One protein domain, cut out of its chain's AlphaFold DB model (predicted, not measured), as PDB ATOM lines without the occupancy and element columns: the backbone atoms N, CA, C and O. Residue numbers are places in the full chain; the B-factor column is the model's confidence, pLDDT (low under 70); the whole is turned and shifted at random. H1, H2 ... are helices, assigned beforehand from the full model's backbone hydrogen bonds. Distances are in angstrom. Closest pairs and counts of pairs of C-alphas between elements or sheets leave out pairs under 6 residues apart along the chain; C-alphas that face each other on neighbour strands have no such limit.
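This is residues 59 to 73 and 83 to 137 of the 144 residues of an uncharacterized protein of Antrodiella citrinella (UniProt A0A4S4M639). Helices H2, H3 and H4 make three sides of a loose U, with H3 across its closed end and H2 and H4 as its arms, and H1 lies over one face of this U, running roughly along both arms, so that the centres of H1, H2 and H4 make a triangle. H5 turns away at the far end of H4, and its residues 130 to 137 stick out as a free arm. You will find 70 residues printed, with five named helices in the order H1, H2, H3, H4, H5 and no named strand; the class is all helix. The whole is only just loose, close to compact, with a radius of gyration of the C-alphas of 13.7 A and spans of 37 by 31 by 20 A.

Begin at H2, residues 85 to 97, the longest helix by residues. Beside its residues 86 to 90 look for residues 65 to 68 of H1, residues 59 to 70: the two helices only just touch, with 3 pairs of C-alphas within 8 A, the closest being those of Leu 68 and Ile 87, 7.0 A apart. They run opposite ways at a shallow tilt of 22 degrees. At Ile 97 look across to Ala 103 of H3, residues 101 to 110: their C-alphas, 6.0 A apart, are the closest of H2 and H3, which are close but not clearly touching, at a steep tilt of 52 degrees. H3 is also close to but not clearly touching H1, the closest C-alphas being those of Arg 62 and Asp 110, 7.9 A apart. H4, residues 113 to 123, is near H1, with 5 pairs of C-alphas within 10 A, and apart from H2 and H3. H5, residues 126 to 137, and H4 meet only through their link; H5 is apart from H1, H2 and H3. In H1, H2, H4 and H5 every O i to N i+4 pair is within hydrogen-bond range; in H3 3 of 6 are, and 5 of 7 O i to N i+3 pairs.

Find C-alpha 85 at (103.209, 154.545, 116.263); from there H2 runs 18.4 A to C-alpha 97 at (103.821, 144.083, 131.398). H3 follows, 14.8 A from C-alpha 101 to C-alpha 110, and H4 runs 15.2 A from C-alpha 113 to C-alpha 123. H5 measures 16.2 A and ends at C-alpha 137, (95.119, 173.363, 134.702). Go back to C-alpha 59 at (117.727, 142.359, 126.685) for H1, which runs 17.0 A to C-alpha 70.

The two C-alphas farthest apart are those of Ala 59 and Arg 137, 39.2 A. Residues 74 to 82 are not printed, and C-alphas 73 and 83 stand 12.6 A apart across this cut, which lies in the link from H1 to H2. The links H2 to H3, H3 to H4 and H4 to H5 are tight. In the B-factor column the mean pLDDT of the printed part is 75.5; look for values under 70 at residues 68 to 73, 83 and 123 to 130.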
ATOM      1  N   ALA A  59     116.871 142.011 127.813       73.50
ATOM      2  CA  ALA A  59     117.727 142.359 126.685       73.50
ATOM      3  C   ALA A  59     116.903 142.719 125.436       73.50
ATOM      4  O   ALA A  59     117.181 143.733 124.800       73.50
ATOM      5  N   ASP A  60     115.830 141.971 125.159       76.88
ATOM      6  CA  ASP A  60     114.970 142.189 123.989       76.88
ATOM      7  C   ASP A  60     114.236 143.534 124.082       76.88
ATOM      8  O   ASP A  60     114.090 144.251 123.093       76.88
ATOM      9  N   LEU A  61     113.811 143.917 125.292       74.12
ATOM     10  CA  LEU A  61     113.200 145.222 125.556       74.12
ATOM     11  C   LEU A  61     114.174 146.379 125.304       74.12
ATOM     12  O   LEU A  61     113.774 147.421 124.778       74.12
ATOM     13  N   ARG A  62     115.445 146.199 125.680       73.75
ATOM     14  CA  ARG A  62     116.501 147.202 125.487       73.75
ATOM     15  C   ARG A  62     116.822 147.364 124.006       73.75
ATOM     16  O   ARG A  62     116.811 148.494 123.522       73.75
ATOM     17  N   ASP A  63     117.016 146.261 123.292       77.62
ATOM     18  CA  ASP A  63     117.316 146.275 121.858       77.62
ATOM     19  C   ASP A  63     116.136 146.804 121.030       77.62
ATOM     20  O   ASP A  63     116.322 147.572 120.084       77.62
ATOM     21  N   ALA A  64     114.899 146.492 121.427       75.94
ATOM     22  CA  ALA A  64     113.721 147.104 120.825       75.94
ATOM     23  C   ALA A  64     113.720 148.627 121.030       75.94
ATOM     24  O   ALA A  64     113.470 149.374 120.087       75.94
ATOM     25  N   PHE A  65     114.036 149.115 122.234       73.19
ATOM     26  CA  PHE A  65     114.050 150.550 122.514       73.19
ATOM     27  C   PHE A  65     115.153 151.303 121.756       73.19
ATOM     28  O   PHE A  65     114.891 152.383 121.220       73.19
ATOM     29  N   THR A  66     116.364 150.751 121.655       74.69
ATOM     30  CA  THR A  66     117.465 151.370 120.893       74.69
ATOM     31  C   THR A  66     117.138 151.432 119.401       74.69
ATOM     32  O   THR A  66     117.247 152.495 118.786       74.69
ATOM     33  N   HIS A  67     116.604 150.348 118.836       74.50
ATOM     34  CA  HIS A  67     116.181 150.299 117.438       74.50
ATOM     35  C   HIS A  67     115.043 151.293 117.125       74.50
ATOM     36  O   HIS A  67     114.982 151.892 116.044       74.50
ATOM     37  N   LEU A  68     114.150 151.540 118.090       69.56
ATOM     38  CA  LEU A  68     113.094 152.552 117.976       69.56
ATOM     39  C   LEU A  68     113.636 153.985 117.939       69.56
ATOM     40  O   LEU A  68     113.029 154.849 117.305       69.56
ATOM     41  N   GLN A  69     114.769 154.264 118.583       66.62
ATOM     42  CA  GLN A  69     115.395 155.584 118.502       66.62
ATOM     43  C   GLN A  69     115.973 155.839 117.109       66.62
ATOM     44  O   GLN A  69     115.809 156.932 116.562       66.62
ATOM     45  N   GLU A  70     116.589 154.827 116.509       66.38
ATOM     46  CA  GLU A  70     117.325 154.942 115.249       66.38
ATOM     47  C   GLU A  70     116.398 155.035 114.024       66.38
ATOM     48  O   GLU A  70     116.632 155.816 113.099       66.38
ATOM     49  N   THR A  71     115.259 154.337 114.068       61.44
ATOM     50  CA  THR A  71     114.243 154.315 112.996       61.44
ATOM     51  C   THR A  71     113.376 155.575 112.906       61.44
ATOM     52  O   THR A  71     112.606 155.740 111.962       61.44
ATOM     53  N   THR A  72     113.505 156.535 113.825       60.69
ATOM     54  CA  THR A  72     112.709 157.784 113.818       60.69
ATOM     55  C   THR A  72     113.231 158.865 112.859       60.69
ATOM     56  O   THR A  72     113.034 160.066 113.098       60.69
ATOM     57  N   ARG A  73     113.921 158.479 111.779       58.19
ATOM     58  CA  ARG A  73     114.575 159.416 110.862       58.19
ATOM     59  C   ARG A  73     113.674 159.767 109.669       58.19
ATOM     60  O   ARG A  73     113.249 158.897 108.924       58.19
ATOM     61  N   LEU A  83     103.321 161.204 117.666       67.31
ATOM     62  CA  LEU A  83     104.335 160.294 118.178       67.31
ATOM     63  C   LEU A  83     104.419 159.080 117.235       67.31
ATOM     64  O   LEU A  83     103.385 158.602 116.770       67.31
ATOM     65  N   ASN A  84     105.629 158.602 116.930       73.38
ATOM     66  CA  ASN A  84     105.806 157.436 116.061       73.38
ATOM     67  C   ASN A  84     104.957 156.263 116.612       73.38
ATOM     68  O   ASN A  84     105.095 155.952 117.798       73.38
ATOM     69  N   PRO A  85     104.097 155.613 115.800       79.25
ATOM     70  CA  PRO A  85     103.209 154.545 116.263       79.25
ATOM     71  C   PRO A  85     103.951 153.428 117.002       79.25
ATOM     72  O   PRO A  85     103.418 152.874 117.960       79.25
ATOM     73  N   TYR A  86     105.200 153.142 116.633       79.38
ATOM     74  CA  TYR A  86     106.001 152.134 117.320       79.38
ATOM     75  C   TYR A  86     106.342 152.514 118.768       79.38
ATOM     76  O   TYR A  86     106.359 151.652 119.642       79.38
ATOM     77  N   ILE A  87     106.531 153.805 119.051       78.12
ATOM     78  CA  ILE A  87     106.728 154.306 120.418       78.12
ATOM     79  C   ILE A  87     105.450 154.080 121.232       78.12
ATOM     80  O   ILE A  87     105.502 153.634 122.375       78.12
ATOM     81  N   THR A  88     104.285 154.348 120.640       81.44
ATOM     82  CA  THR A  88     102.996 154.095 121.296       81.44
ATOM     83  C   THR A  88     102.786 152.607 121.567       81.44
ATOM     84  O   THR A  88     102.307 152.256 122.642       81.44
ATOM     85  N   ILE A  89     103.157 151.727 120.634       84.75
ATOM     86  CA  ILE A  89     103.082 150.269 120.820       84.75
ATOM     87  C   ILE A  89     104.013 149.825 121.953       84.75
ATOM     88  O   ILE A  89     103.575 149.081 122.826       84.75
ATOM     89  N   PHE A  90     105.244 150.337 121.999       83.25
ATOM     90  CA  PHE A  90     106.189 150.061 123.082       83.25
ATOM     91  C   PHE A  90     105.633 150.486 124.446       83.25
ATOM     92  O   PHE A  90     105.617 149.691 125.380       83.25
ATOM     93  N   PHE A  91     105.075 151.694 124.564       83.69
ATOM     94  CA  PHE A  91     104.459 152.126 125.820       83.69
ATOM     95  C   PHE A  91     103.242 151.288 126.198       83.69
ATOM     96  O   PHE A  91     103.103 150.917 127.360       83.69
ATOM     97  N   LYS A  92     102.384 150.934 125.237       86.00
ATOM     98  CA  LYS A  92     101.265 150.017 125.496       86.00
ATOM     99  C   LYS A  92     101.767 148.675 126.019       86.00
ATOM    100  O   LYS A  92     101.238 148.179 127.009       86.00
ATOM    101  N   PHE A  93     102.822 148.140 125.420       83.25
ATOM    102  CA  PHE A  93     103.445 146.905 125.861       83.25
ATOM    103  C   PHE A  93     104.003 147.010 127.288       83.25
ATOM    104  O   PHE A  93     103.692 146.167 128.130       83.25
ATOM    105  N   LEU A  94     104.703 148.098 127.624       83.50
ATOM    106  CA  LEU A  94     105.113 148.359 129.006       83.50
ATOM    107  C   LEU A  94     103.918 148.418 129.957       83.50
ATOM    108  O   LEU A  94     103.945 147.774 130.999       83.50
ATOM    109  N   THR A  95     102.846 149.136 129.605       84.94
ATOM    110  CA  THR A  95     101.662 149.214 130.477       84.94
ATOM    111  C   THR A  95     101.001 147.858 130.698       84.94
ATOM    112  O   THR A  95     100.398 147.649 131.747       84.94
ATOM    113  N   THR A  96     101.103 146.931 129.742       85.00
ATOM    114  CA  THR A  96     100.598 145.566 129.917       85.00
ATOM    115  C   THR A  96     101.522 144.711 130.772       85.00
ATOM    116  O   THR A  96     101.025 143.983 131.621       85.00
ATOM    117  N   ILE A  97     102.841 144.843 130.613       81.44
ATOM    118  CA  ILE A  97     103.821 144.083 131.398       81.44
ATOM    119  C   ILE A  97     103.817 144.530 132.863       81.44
ATOM    120  O   ILE A  97     103.876 143.698 133.758       81.44
ATOM    121  N   LEU A  98     103.661 145.830 133.126       78.88
ATOM    122  CA  LEU A  98     103.603 146.377 134.487       78.88
ATOM    123  C   LEU A  98     102.381 145.901 135.295       78.88
ATOM    124  O   LEU A  98     102.354 146.078 136.510       78.88
ATOM    125  N   LYS A  99     101.366 145.302 134.654       81.88
ATOM    126  CA  LYS A  99     100.238 144.672 135.365       81.88
ATOM    127  C   LYS A  99     100.639 143.364 136.043       81.88
ATOM    128  O   LYS A  99      99.994 142.969 137.011       81.88
ATOM    129  N   ASP A 100     101.685 142.709 135.549       83.56
ATOM    130  CA  ASP A 100     102.255 141.522 136.166       83.56
ATOM    131  C   ASP A 100     103.318 141.929 137.200       83.56
ATOM    132  O   ASP A 100     104.332 142.552 136.885       83.56
ATOM    133  N   ARG A 101     103.085 141.552 138.463       76.19
ATOM    134  CA  ARG A 101     103.990 141.812 139.596       76.19
ATOM    135  C   ARG A 101     105.368 141.180 139.395       76.19
ATOM    136  O   ARG A 101     106.354 141.743 139.864       76.19
ATOM    137  N   HIS A 102     105.440 140.028 138.731       76.69
ATOM    138  CA  HIS A 102     106.703 139.342 138.469       76.69
ATOM    139  C   HIS A 102     107.512 140.088 137.406       76.69
ATOM    140  O   HIS A 102     108.704 140.341 137.579       76.69
ATOM    141  N   ALA A 103     106.845 140.512 136.334       73.25
ATOM    142  CA  ALA A 103     107.492 141.238 135.256       73.25
ATOM    143  C   ALA A 103     107.889 142.670 135.655       73.25
ATOM    144  O   ALA A 103     108.913 143.172 135.194       73.25
ATOM    145  N   LEU A 104     107.151 143.299 136.575       77.25
ATOM    146  CA  LEU A 104     107.486 144.606 137.145       77.25
ATOM    147  C   LEU A 104     108.877 144.615 137.803       77.25
ATOM    148  O   LEU A 104     109.672 145.506 137.522       77.25
ATOM    149  N   GLY A 105     109.225 143.587 138.584       76.00
ATOM    150  CA  GLY A 105     110.532 143.507 139.253       76.00
ATOM    151  C   GLY A 105     111.732 143.304 138.315       76.00
ATOM    152  O   GLY A 105     112.870 143.581 138.705       76.00
ATOM    153  N   VAL A 106     111.493 142.818 137.095       78.88
ATOM    154  CA  VAL A 106     112.505 142.692 136.030       78.88
ATOM    155  C   VAL A 106     112.617 144.017 135.274       78.88
ATOM    156  O   VAL A 106     113.697 144.582 135.124       78.88
ATOM    157  N   VAL A 107     111.471 144.573 134.884       77.06
ATOM    158  CA  VAL A 107     111.363 145.840 134.156       77.06
ATOM    159  C   VAL A 107     111.953 147.017 134.938       77.06
ATOM    160  O   VAL A 107     112.656 147.844 134.360       77.06
ATOM    161  N   GLU A 108     111.723 147.098 136.247       79.75
ATOM    162  CA  GLU A 108     112.259 148.180 137.083       79.75
ATOM    163  C   GLU A 108     113.789 148.216 137.113       79.75
ATOM    164  O   GLU A 108     114.365 149.299 137.215       79.75
ATOM    165  N   ARG A 109     114.445 147.055 137.009       77.75
ATOM    166  CA  ARG A 109     115.909 146.946 137.074       77.75
ATOM    167  C   ARG A 109     116.580 147.086 135.717       77.75
ATOM    168  O   ARG A 109     117.696 147.594 135.648       77.75
ATOM    169  N   ASP A 110     115.898 146.666 134.658       72.88
ATOM    170  CA  ASP A 110     116.535 146.502 133.355       72.88
ATOM    171  C   ASP A 110     116.210 147.622 132.354       72.88
ATOM    172  O   ASP A 110     116.886 147.758 131.329       72.88
ATOM    173  N   ILE A 111     115.206 148.458 132.639       78.88
ATOM    174  CA  ILE A 111     114.860 149.600 131.790       78.88
ATOM    175  C   ILE A 111     115.643 150.854 132.193       78.88
ATOM    176  O   ILE A 111     115.602 151.315 133.333       78.88
ATOM    177  N   TYR A 112     116.285 151.492 131.210       76.81
ATOM    178  CA  TYR A 112     116.904 152.811 131.369       76.81
ATOM    179  C   TYR A 112     115.861 153.927 131.333       76.81
ATOM    180  O   TYR A 112     115.722 154.655 130.344       76.81
ATOM    181  N   TRP A 113     115.135 154.085 132.438       81.75
ATOM    182  CA  TRP A 113     114.119 155.126 132.613       81.75
ATOM    183  C   TRP A 113     114.643 156.533 132.308       81.75
ATOM    184  O   TRP A 113     113.922 157.347 131.734       81.75
ATOM    185  N   GLU A 114     115.915 156.802 132.604       81.62
ATOM    186  CA  GLU A 114     116.573 158.076 132.297       81.62
ATOM    187  C   GLU A 114     116.652 158.356 130.792       81.62
ATOM    188  O   GLU A 114     116.364 159.470 130.352       81.62
ATOM    189  N   GLN A 115     116.983 157.348 129.980       79.25
ATOM    190  CA  GLN A 115     117.046 157.494 128.524       79.25
ATOM    191  C   GLN A 115     115.654 157.669 127.923       79.25
ATOM    192  O   GLN A 115     115.483 158.460 126.995       79.25
ATOM    193  N   ILE A 116     114.646 156.990 128.475       80.00
ATOM    194  CA  ILE A 116     113.244 157.190 128.092       80.00
ATOM    195  C   ILE A 116     112.815 158.623 128.416       80.00
ATOM    196  O   ILE A 116     112.286 159.315 127.548       80.00
ATOM    197  N   ALA A 117     113.086 159.107 129.627       81.62
ATOM    198  CA  ALA A 117     112.749 160.467 130.032       81.62
ATOM    199  C   ALA A 117     113.462 161.519 129.166       81.62
ATOM    200  O   ALA A 117     112.833 162.473 128.706       81.62
ATOM    201  N   ALA A 118     114.754 161.333 128.883       81.62
ATOM    202  CA  ALA A 118     115.516 162.207 127.997       81.62
ATOM    203  C   ALA A 118     114.939 162.206 126.573       81.62
ATOM    204  O   ALA A 118     114.711 163.272 125.999       81.62
ATOM    205  N   PHE A 119     114.625 161.030 126.028       77.69
ATOM    206  CA  PHE A 119     113.994 160.891 124.720       77.69
ATOM    207  C   PHE A 119     112.655 161.633 124.655       77.69
ATOM    208  O   PHE A 119     112.427 162.411 123.726       77.69
ATOM    209  N   LEU A 120     111.793 161.449 125.656       77.19
ATOM    210  CA  LEU A 120     110.498 162.119 125.727       77.19
ATOM    211  C   LEU A 120     110.658 163.639 125.844       77.19
ATOM    212  O   LEU A 120     109.976 164.364 125.130       77.19
ATOM    213  N   ASN A 121     111.600 164.133 126.645       77.94
ATOM    214  CA  ASN A 121     111.866 165.569 126.781       77.94
ATOM    215  C   ASN A 121     112.439 166.214 125.508       77.94
ATOM    216  O   ASN A 121     112.177 167.387 125.237       77.94
ATOM    217  N   VAL A 122     113.231 165.471 124.732       75.69
ATOM    218  CA  VAL A 122     113.836 165.960 123.484       75.69
ATOM    219  C   VAL A 122     112.841 165.906 122.323       75.69
ATOM    220  O   VAL A 122     112.790 166.833 121.515       75.69
ATOM    221  N   ARG A 123     112.053 164.830 122.216       68.44
ATOM    222  CA  ARG A 123     111.149 164.578 121.079       68.44
ATOM    223  C   ARG A 123     109.745 165.120 121.282       68.44
ATOM    224  O   ARG A 123     109.121 165.540 120.307       68.44
ATOM    225  N   MET A 124     109.225 165.127 122.507       67.19
ATOM    226  CA  MET A 124     107.962 165.800 122.781       67.19
ATOM    227  C   MET A 124     108.242 167.292 122.848       67.19
ATOM    228  O   MET A 124     108.867 167.796 123.778       67.19
ATOM    229  N   SER A 125     107.811 168.004 121.807       66.00
ATOM    230  CA  SER A 125     107.946 169.452 121.731       66.00
ATOM    231  C   SER A 125     107.432 170.059 123.033       66.00
ATOM    232  O   SER A 125     106.274 169.852 123.394       66.00
ATOM    233  N   ARG A 126     108.282 170.807 123.750       63.41
ATOM    234  CA  ARG A 126     107.925 171.471 125.021       63.41
ATOM    235  C   ARG A 126     106.612 172.250 124.934       63.41
ATOM    236  O   ARG A 126     105.928 172.400 125.935       63.41
ATOM    237  N   ARG A 127     106.241 172.700 123.731       60.62
ATOM    238  CA  ARG A 127     104.959 173.348 123.434       60.62
ATOM    239  C   ARG A 127     103.755 172.423 123.607       60.62
ATOM    240  O   ARG A 127     102.738 172.882 124.099       60.62
ATOM    241  N   LEU A 128     103.856 171.148 123.231       65.88
ATOM    242  CA  LEU A 128     102.799 170.170 123.484       65.88
ATOM    243  C   LEU A 128     102.687 169.832 124.967       65.88
ATOM    244  O   LEU A 128     101.579 169.802 125.480       65.88
ATOM    245  N   LEU A 129     103.814 169.661 125.664       67.38
ATOM    246  CA  LEU A 129     103.803 169.439 127.115       67.38
ATOM    247  C   LEU A 129     103.238 170.648 127.873       67.38
ATOM    248  O   LEU A 129     102.463 170.483 128.808       67.38
ATOM    249  N   ALA A 130     103.593 171.866 127.456       69.44
ATOM    250  CA  ALA A 130     103.038 173.094 128.017       69.44
ATOM    251  C   ALA A 130     101.536 173.220 127.732       69.44
ATOM    252  O   ALA A 130     100.779 173.567 128.632       69.44
ATOM    253  N   ARG A 131     101.100 172.884 126.511       75.06
ATOM    254  CA  ARG A 131      99.687 172.896 126.122       75.06
ATOM    255  C   ARG A 131      98.866 171.861 126.888       75.06
ATOM    256  O   ARG A 131      97.749 172.174 127.272       75.06
ATOM    257  N   GLU A 132      99.399 170.661 127.117       72.44
ATOM    258  CA  GLU A 132      98.693 169.640 127.899       72.44
ATOM    259  C   GLU A 132      98.634 170.022 129.378       72.44
ATOM    260  O   GLU A 132      97.564 169.968 129.964       72.44
ATOM    261  N   ARG A 133      99.722 170.543 129.963       75.19
ATOM    262  CA  ARG A 133      99.684 171.105 131.328       75.19
ATOM    263  C   ARG A 133      98.681 172.238 131.472       75.19
ATOM    264  O   ARG A 133      98.022 172.371 132.497       75.19
ATOM    265  N   GLU A 134      98.597 173.098 130.465       75.50
ATOM    266  CA  GLU A 134      97.614 174.170 130.447       75.50
ATOM    267  C   GLU A 134      96.197 173.610 130.302       75.50
ATOM    268  O   GLU A 134      95.277 174.132 130.922       75.50
ATOM    269  N   ARG A 135      96.011 172.513 129.566       75.81
ATOM    270  CA  ARG A 135      94.738 171.794 129.489       75.81
ATOM    271  C   ARG A 135      94.355 171.159 130.827       75.81
ATOM    272  O   ARG A 135      93.222 171.347 131.233       75.81
ATOM    273  N   GLU A 136      95.281 170.512 131.532       72.00
ATOM    274  CA  GLU A 136      95.068 169.964 132.884       72.00
ATOM    275  C   GLU A 136      94.711 171.064 133.892       72.00
ATOM    276  O   GLU A 136      93.796 170.911 134.692       72.00
ATOM    277  N   ARG A 137      95.395 172.215 133.826       75.75
ATOM    278  CA  ARG A 137      95.119 173.363 134.702       75.75
ATOM    279  C   ARG A 137      93.767 174.018 134.422       75.75
ATOM    280  O   ARG A 137      93.159 174.566 135.334       75.75
TER     281      ARG A 137